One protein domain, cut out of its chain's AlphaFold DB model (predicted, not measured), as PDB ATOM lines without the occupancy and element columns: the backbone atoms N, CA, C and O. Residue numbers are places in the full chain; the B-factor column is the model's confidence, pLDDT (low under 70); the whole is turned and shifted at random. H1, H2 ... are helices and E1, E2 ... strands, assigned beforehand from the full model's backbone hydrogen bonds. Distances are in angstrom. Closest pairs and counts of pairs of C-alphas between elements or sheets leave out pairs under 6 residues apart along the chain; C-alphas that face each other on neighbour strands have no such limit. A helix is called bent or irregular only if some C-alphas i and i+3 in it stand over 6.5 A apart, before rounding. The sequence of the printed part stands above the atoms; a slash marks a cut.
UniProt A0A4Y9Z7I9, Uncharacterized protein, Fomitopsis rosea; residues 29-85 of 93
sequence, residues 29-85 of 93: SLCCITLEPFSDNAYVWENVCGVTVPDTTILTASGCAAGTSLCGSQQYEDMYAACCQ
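Overview. This is residues 29 to 85 of the 93 residues of an uncharacterized protein of Fomitopsis rosea (UniProt A0A4Y9Z7I9). Two small two-stranded ribbons, E1 with E4 and E2 with E3, make the middle of an elongated domain, with one short helix, H1, and the loop after it at one end and a long loop, residues 63 to 79, reaching to the other end. The first ribbon turns into the second where E1 runs on into E2 at 99 degrees. The printed part has 57 residues, with elements in the order E1, E2, H1, E3, E4; both sheets are antiparallel. The class is mixed, helices and strands, though under half of the residues are in named elements. The whole is only just compact, close to loose, with a radius of gyration of the C-alphas of 12.1 A and spans of 35 by 18 by 17 A.

Arrangement. E1, residues 29 to 32, is the antiparallel neighbour of E4, residues 80 to 84, at 138 degrees between directions; N 30 and O 82 are within hydrogen-bond range at 2.9 A, as are N 80 and O 32 at 2.8 A. Residues 30 to 31 of E1 also pair, antiparallel, with residues 65 to 66. E1 runs on into E2, residues 34 to 37, across a break of one residue, and the two meet only through their link. E2 is the antiparallel neighbour of E3, residues 59 to 62, at 147 degrees, with N 60 and O 36 at 2.8 A and N 36 and O 60 at 3.0 A. The closest C-alphas of E2 and E4, Leu 35 and Tyr 80, are 6.5 A apart. The closest C-alphas of E3 and E4, Ala 61 and Ala 82, are 7.0 A apart. H1, residues 38 to 47, follows E2 directly; its closest C-alpha to E3 is that of Phe 38, 5.5 A from that of Thr 60. H1 is irregular, with C-alphas 40 and 43 8.4 A apart, and 4 of its 6 O i to N i+4 pairs are within hydrogen-bond range. H1 is apart from E1 and from E4.

Along the chain. E1 begins at C-alpha 29, (20.277, -15.817, -29.185), and is 9.8 A long. E2, residues 34 to 37, is 9.8 A long. H1, residues 38 to 47, measures 12.7 A and ends at C-alpha 47, (39.856, -2.565, -39.009). E3, residues 59 to 62, measures 10.0 A. E4, residues 80 to 84, measures 11.9 A and ends at C-alpha 84, (26.213, -16.885, -31.591).

Size, cuts and confidence. The two C-alphas farthest apart, those of Pro 54 and Gln 74, are 36.7 A apart. The printed part has no cut. The links from E1 to E2 and from E2 to H1 are tight; those from H1 to E3, 11 residues, and from E3 to E4, 17 residues, are long. The mean pLDDT of the printed part is 84.6, and residues 66 to 75 and residue 77 are under 70.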
ATOM      1  N   SER A  29      21.323 -16.052 -28.187       86.12
ATOM      2  CA  SER A  29      20.277 -15.817 -29.185       86.12
ATOM      3  C   SER A  29      20.158 -14.329 -29.492       86.12
ATOM      4  O   SER A  29      19.955 -13.518 -28.584       86.12
ATOM      5  N   LEU A  30      20.279 -13.982 -30.772       84.81
ATOM      6  CA  LEU A  30      20.215 -12.616 -31.275       84.81
ATOM      7  C   LEU A  30      19.267 -12.517 -32.468       84.81
ATOM      8  O   LEU A  30      19.043 -13.487 -33.196       84.81
ATOM      9  N   CYS A  31      18.747 -11.311 -32.679       87.25
ATOM     10  CA  CYS A  31      18.017 -10.954 -33.884       87.25
ATOM     11  C   CYS A  31      18.799  -9.885 -34.646       87.25
ATOM     12  O   CYS A  31      19.057  -8.815 -34.092       87.25
ATOM     13  N   CYS A  32      19.217 -10.188 -35.873       87.88
ATOM     14  CA  CYS A  32      20.247  -9.440 -36.593       87.88
ATOM     15  C   CYS A  32      19.776  -8.989 -37.972       87.88
ATOM     16  O   CYS A  32      18.968  -9.652 -38.613       87.88
ATOM     17  N   ILE A  33      20.293  -7.851 -38.433       89.12
ATOM     18  CA  ILE A  33      19.932  -7.291 -39.742       89.12
ATOM     19  C   ILE A  33      20.599  -8.101 -40.852       89.12
ATOM     20  O   ILE A  33      19.989  -8.346 -41.887       89.12
ATOM     21  N   THR A  34      21.839  -8.544 -40.625       90.50
ATOM     22  CA  THR A  34      22.567  -9.392 -41.572       90.50
ATOM     23  C   THR A  34      23.107 -10.643 -40.897       90.50
ATOM     24  O   THR A  34      23.402 -10.649 -39.696       90.50
ATOM     25  N   LEU A  35      23.214 -11.705 -41.693       91.75
ATOM     26  CA  LEU A  35      23.891 -12.950 -41.361       91.75
ATOM     27  C   LEU A  35      24.660 -13.406 -42.604       91.75
ATOM     28  O   LEU A  35      24.067 -13.903 -43.558       91.75
ATOM     29  N   GLU A  36      25.970 -13.200 -42.601       93.81
ATOM     30  CA  GLU A  36      26.821 -13.371 -43.781       93.81
ATOM     31  C   GLU A  36      28.241 -13.813 -43.391       93.81
ATOM     32  O   GLU A  36      28.645 -13.629 -42.237       93.81
ATOM     33  N   PRO A  37      29.009 -14.422 -44.308       95.44
ATOM     34  CA  PRO A  37      30.394 -14.794 -44.054       95.44
ATOM     35  C   PRO A  37      31.243 -13.620 -43.553       95.44
ATOM     36  O   PRO A  37      31.096 -12.489 -44.014       95.44
ATOM     37  N   PHE A  38      32.196 -13.895 -42.659       94.38
ATOM     38  CA  PHE A  38      33.161 -12.904 -42.176       94.38
ATOM     39  C   PHE A  38      33.854 -12.182 -43.343       94.38
ATOM     40  O   PHE A  38      34.046 -10.969 -43.282       94.38
ATOM     41  N   SER A  39      34.181 -12.907 -44.423       95.62
ATOM     42  CA  SER A  39      34.814 -12.365 -45.633       95.62
ATOM     43  C   SER A  39      34.050 -11.209 -46.274       95.62
ATOM     44  O   SER A  39      34.681 -10.301 -46.813       95.62
ATOM     45  N   ASP A  40      32.720 -11.216 -46.193       96.12
ATOM     46  CA  ASP A  40      31.870 -10.242 -46.886       96.12
ATOM     47  C   ASP A  40      31.916  -8.866 -46.201       96.12
ATOM     48  O   ASP A  40      31.706  -7.838 -46.843       96.12
ATOM     49  N   ASN A  41      32.308  -8.831 -44.919       91.25
ATOM     50  CA  ASN A  41      32.533  -7.612 -44.139       91.25
ATOM     51  C   ASN A  41      33.911  -7.570 -43.454       91.25
ATOM     52  O   ASN A  41      34.093  -6.862 -42.458       91.25
ATOM     53  N   ALA A  42      34.906  -8.284 -43.994       93.62
ATOM     54  CA  ALA A  42      36.215  -8.459 -43.356       93.62
ATOM     55  C   ALA A  42      36.889  -7.126 -43.008       93.62
ATOM     56  O   ALA A  42      37.434  -6.978 -41.919       93.62
ATOM     57  N   TYR A  43      36.771  -6.112 -43.875       92.44
ATOM     58  CA  TYR A  43      37.329  -4.788 -43.596       92.44
ATOM     59  C   TYR A  43      36.796  -4.193 -42.285       92.44
ATOM     60  O   TYR A  43      37.580  -3.679 -41.487       92.44
ATOM     61  N   VAL A  44      35.483  -4.267 -42.046       91.19
ATOM     62  CA  VAL A  44      34.858  -3.736 -40.827       91.19
ATOM     63  C   VAL A  44      35.283  -4.567 -39.625       91.19
ATOM     64  O   VAL A  44      35.705  -4.008 -38.613       91.19
ATOM     65  N   TRP A  45      35.230  -5.893 -39.742       90.88
ATOM     66  CA  TRP A  45      35.626  -6.776 -38.654       90.88
ATOM     67  C   TRP A  45      37.075  -6.551 -38.223       90.88
ATOM     68  O   TRP A  45      37.325  -6.342 -37.039       90.88
ATOM     69  N   GLU A  46      38.007  -6.491 -39.170       93.81
ATOM     70  CA  GLU A  46      39.438  -6.378 -38.886       93.81
ATOM     71  C   GLU A  46      39.849  -4.961 -38.474       93.81
ATOM     72  O   GLU A  46      40.610  -4.791 -37.525       93.81
ATOM     73  N   ASN A  47      39.342  -3.932 -39.162       91.62
ATOM     74  CA  ASN A  47      39.856  -2.565 -39.009       91.62
ATOM     75  C   ASN A  47      39.003  -1.689 -38.086       91.62
ATOM     76  O   ASN A  47      39.522  -0.731 -37.517       91.62
ATOM     77  N   VAL A  48      37.708  -1.987 -37.937       90.56
ATOM     78  CA  VAL A  48      36.795  -1.215 -37.075       90.56
ATOM     79  C   VAL A  48      36.557  -1.944 -35.759       90.56
ATOM     80  O   VAL A  48      36.653  -1.334 -34.697       90.56
ATOM     81  N   CYS A  49      36.272  -3.247 -35.816       87.25
ATOM     82  CA  CYS A  49      36.004  -4.054 -34.625       87.25
ATOM     83  C   CYS A  49      37.269  -4.689 -34.020       87.25
ATOM     84  O   CYS A  49      37.216  -5.149 -32.883       87.25
ATOM     85  N   GLY A  50      38.391  -4.727 -34.751       91.12
ATOM     86  CA  GLY A  50      39.642  -5.338 -34.283       91.12
ATOM     87  C   GLY A  50      39.578  -6.863 -34.136       91.12
ATOM     88  O   GLY A  50      40.321  -7.436 -33.340       91.12
ATOM     89  N   VAL A  51      38.674  -7.521 -34.863       89.56
ATOM     90  CA  VAL A  51      38.444  -8.968 -34.825       89.56
ATOM     91  C   VAL A  51      39.127  -9.620 -36.016       89.56
ATOM     92  O   VAL A  51      38.916  -9.219 -37.155       89.56
ATOM     93  N   THR A  52      39.884 -10.680 -35.761       91.81
ATOM     94  CA  THR A  52      40.464 -11.541 -36.797       91.81
ATOM     95  C   THR A  52      40.112 -12.986 -36.498       91.81
ATOM     96  O   THR A  52      40.226 -13.415 -35.349       91.81
ATOM     97  N   VAL A  53      39.743 -13.748 -37.523       89.31
ATOM     98  CA  VAL A  53      39.396 -15.167 -37.386       89.31
ATOM     99  C   VAL A  53      40.223 -16.021 -38.345       89.31
ATOM    100  O   VAL A  53      40.587 -15.551 -39.421       89.31
ATOM    101  N   PRO A  54      40.546 -17.274 -37.979       90.25
ATOM    102  CA  PRO A  54      41.332 -18.157 -38.838       90.25
ATOM    103  C   PRO A  54      40.548 -18.669 -40.057       90.25
ATOM    104  O   PRO A  54      41.158 -19.025 -41.061       90.25
ATOM    105  N   ASP A  55      39.217 -18.714 -39.970       93.06
ATOM    106  CA  ASP A  55      38.320 -19.124 -41.050       93.06
ATOM    107  C   ASP A  55      37.380 -17.968 -41.396       93.06
ATOM    108  O   ASP A  55      36.482 -17.632 -40.628       93.06
ATOM    109  N   THR A  56      37.580 -17.354 -42.561       92.44
ATOM    110  CA  THR A  56      36.775 -16.211 -43.015       92.44
ATOM    111  C   THR A  56      35.423 -16.620 -43.602       92.44
ATOM    112  O   THR A  56      34.641 -15.753 -43.986       92.44
ATOM    113  N   THR A  57      35.137 -17.920 -43.707       95.12
ATOM    114  CA  THR A  57      33.842 -18.425 -44.184       95.12
ATOM    115  C   THR A  57      32.813 -18.549 -43.063       95.12
ATOM    116  O   THR A  57      31.635 -18.778 -43.343       95.12
ATOM    117  N   ILE A  58      33.229 -18.362 -41.802       91.94
ATOM    118  CA  ILE A  58      32.314 -18.394 -40.661       91.94
ATOM    119  C   ILE A  58      31.234 -17.327 -40.821       91.94
ATOM    120  O   ILE A  58      31.509 -16.209 -41.256       91.94
ATOM    121  N   LEU A  59      30.004 -17.656 -40.436       93.62
ATOM    122  CA  LEU A  59      28.924 -16.682 -40.445       93.62
ATOM    123  C   LEU A  59      29.091 -15.707 -39.283       93.62
ATOM    124  O   LEU A  59      29.246 -16.096 -38.126       93.62
ATOM    125  N   THR A  60      29.003 -14.430 -39.615       93.06
ATOM    126  CA  THR A  60      28.959 -13.317 -38.680       93.06
ATOM    127  C   THR A  60      27.609 -12.635 -38.785       93.06
ATOM    128  O   THR A  60      27.014 -12.560 -39.859       93.06
ATOM    129  N   ALA A  61      27.107 -12.161 -37.650       91.12
ATOM    130  CA  ALA A  61      25.834 -11.465 -37.588       91.12
ATOM    131  C   ALA A  61      26.066 -10.016 -37.160       91.12
ATOM    132  O   ALA A  61      26.845  -9.753 -36.239       91.12
ATOM    133  N   SER A  62      25.411  -9.073 -37.835       89.44
ATOM    134  CA  SER A  62      25.606  -7.642 -37.597       89.44
ATOM    135  C   SER A  62      24.284  -6.905 -37.366       89.44
ATOM    136  O   SER A  62      23.201  -7.376 -37.729       89.44
ATOM    137  N   GLY A  63      24.358  -5.755 -36.685       87.06
ATOM    138  CA  GLY A  63      23.169  -4.970 -36.334       87.06
ATOM    139  C   GLY A  63      22.219  -5.697 -35.376       87.06
ATOM    140  O   GLY A  63      21.007  -5.553 -35.484       87.06
ATOM    141  N   CYS A  64      22.762  -6.516 -34.476       86.44
ATOM    142  CA  CYS A  64      21.973  -7.404 -33.635       86.44
ATOM    143  C   CYS A  64      21.376  -6.715 -32.400       86.44
ATOM    144  O   CYS A  64      22.082  -6.013 -31.671       86.44
ATOM    145  N   ALA A  65      20.109  -7.014 -32.107       81.06
ATOM    146  CA  ALA A  65      19.468  -6.724 -30.829       81.06
ATOM    147  C   ALA A  65      19.612  -7.924 -29.874       81.06
ATOM    148  O   ALA A  65      19.315  -9.066 -30.240       81.06
ATOM    149  N   ALA A  66      20.080  -7.666 -28.649       68.62
ATOM    150  CA  ALA A  66      20.196  -8.674 -27.595       68.62
ATOM    151  C   ALA A  66      18.902  -8.780 -26.774       68.62
ATOM    152  O   ALA A  66      18.209  -7.790 -26.550       68.62
ATOM    153  N   GLY A  67      18.595  -9.984 -26.280       59.09
ATOM    154  CA  GLY A  67      17.482 -10.205 -25.349       59.09
ATOM    155  C   GLY A  67      16.104 -10.327 -26.001       59.09
ATOM    156  O   GLY A  67      15.088 -10.265 -25.313       59.09
ATOM    157  N   THR A  68      16.044 -10.521 -27.314       54.28
ATOM    158  CA  THR A  68      14.777 -10.568 -28.030       54.28
ATOM    159  C   THR A  68      14.453 -11.989 -28.470       54.28
ATOM    160  O   THR A  68      14.970 -12.471 -29.473       54.28
ATOM    161  N   SER A  69      13.486 -12.616 -27.804       55.34
ATOM    162  CA  SER A  69      12.703 -13.756 -28.313       55.34
ATOM    163  C   SER A  69      11.877 -13.413 -29.577       55.34
ATOM    164  O   SER A  69      10.881 -14.069 -29.873       55.34
ATOM    165  N   LEU A  70      12.249 -12.349 -30.305       59.38
ATOM    166  CA  LEU A  70      11.365 -11.523 -31.129       59.38
ATOM    167  C   LEU A  70      11.764 -11.448 -32.601       59.38
ATOM    168  O   LEU A  70      11.106 -10.718 -33.324       59.38
ATOM    169  N   CYS A  71      12.739 -12.218 -33.090       68.44
ATOM    170  CA  CYS A  71      12.943 -12.307 -34.546       68.44
ATOM    171  C   CYS A  71      11.707 -12.856 -35.294       68.44
ATOM    172  O   CYS A  71      11.643 -12.798 -36.511       68.44
ATOM    173  N   GLY A  72      10.707 -13.372 -34.567       60.94
ATOM    174  CA  GLY A  72       9.376 -13.693 -35.089       60.94
ATOM    175  C   GLY A  72       8.265 -12.698 -34.717       60.94
ATOM    176  O   GLY A  72       7.096 -13.028 -34.890       60.94
ATOM    177  N   SER A  73       8.578 -11.530 -34.145       68.19
ATOM    178  CA  SER A  73       7.590 -10.475 -33.888       68.19
ATOM    179  C   SER A  73       7.542  -9.506 -35.068       68.19
ATOM    180  O   SER A  73       8.543  -9.303 -35.748       68.19
ATOM    181  N   GLN A  74       6.393  -8.858 -35.282       69.19
ATOM    182  CA  GLN A  74       6.213  -7.913 -36.394       69.19
ATOM    183  C   GLN A  74       7.200  -6.734 -36.383       69.19
ATOM    184  O   GLN A  74       7.387  -6.071 -37.393       69.19
ATOM    185  N   GLN A  75       7.838  -6.462 -35.241       68.94
ATOM    186  CA  GLN A  75       8.847  -5.411 -35.118       68.94
ATOM    187  C   GLN A  75      10.183  -5.782 -35.785       68.94
ATOM    188  O   GLN A  75      10.950  -4.886 -36.126       68.94
ATOM    189  N   TYR A  76      10.460  -7.074 -35.955       71.06
ATOM    190  CA  TYR A  76      11.705  -7.593 -36.522       71.06
ATOM    191  C   TYR A  76      11.428  -8.449 -37.770       71.06
ATOM    192  O   TYR A  76      12.184  -9.375 -38.065       71.06
ATOM    193  N   GLU A  77      10.334  -8.163 -38.491       68.81
ATOM    194  CA  GLU A  77      10.120  -8.730 -39.826       68.81
ATOM    195  C   GLU A  77      11.352  -8.438 -40.704       68.81
ATOM    196  O   GLU A  77      11.960  -7.373 -40.607       68.81
ATOM    197  N   ASP A  78      11.757  -9.433 -41.494       79.56
ATOM    198  CA  ASP A  78      12.962  -9.430 -42.342       79.56
ATOM    199  C   ASP A  78      14.322  -9.458 -41.620       79.56
ATOM    200  O   ASP A  78      15.364  -9.273 -42.252       79.56
ATOM    201  N   MET A  79      14.353  -9.747 -40.316       85.25
ATOM    202  CA  MET A  79      15.605  -9.975 -39.585       85.25
ATOM    203  C   MET A  79      15.942 -11.462 -39.435       85.25
ATOM    204  O   MET A  79      15.085 -12.346 -39.450       85.25
ATOM    205  N   TYR A  80      17.232 -11.744 -39.268       84.88
ATOM    206  CA  TYR A  80      17.770 -13.091 -39.134       84.88
ATOM    207  C   TYR A  80      17.899 -13.485 -37.666       84.88
ATOM    208  O   TYR A  80      18.573 -12.815 -36.880       84.88
ATOM    209  N   ALA A  81      17.298 -14.617 -37.303       86.31
ATOM    210  CA  ALA A  81      17.564 -15.257 -36.023       86.31
ATOM    211  C   ALA A  81      18.955 -15.906 -36.063       86.31
ATOM    212  O   ALA A  81      19.211 -16.778 -36.895       86.31
ATOM    213  N   ALA A  82      19.842 -15.494 -35.157       86.00
ATOM    214  CA  ALA A  82      21.206 -15.999 -35.070       86.00
ATOM    215  C   ALA A  82      21.485 -16.596 -33.687       86.00
ATOM    216  O   ALA A  82      21.090 -16.049 -32.655       86.00
ATOM    217  N   CYS A  83      22.195 -17.721 -33.685       88.31
ATOM    218  CA  CYS A  83      22.789 -18.301 -32.491       88.31
ATOM    219  C   CYS A  83      24.293 -18.070 -32.555       88.31
ATOM    220  O   CYS A  83      24.947 -18.543 -33.481       88.31
ATOM    221  N   CYS A  84      24.829 -17.333 -31.590       88.38
ATOM    222  CA  CYS A  84      26.213 -16.885 -31.591       88.38
ATOM    223  C   CYS A  84      26.990 -17.504 -30.425       88.38
ATOM    224  O   CYS A  84      26.461 -17.706 -29.328       88.38
ATOM    225  N   GLN A  85      28.261 -17.811 -30.677       90.19
ATOM    226  CA  GLN A  85      29.199 -18.232 -29.637       90.19
ATOM    227  C   GLN A  85      29.693 -17.032 -28.820       90.19
ATOM    228  O   GLN A  85      29.812 -17.117 -27.601       90.19
TER     229      GLN A  85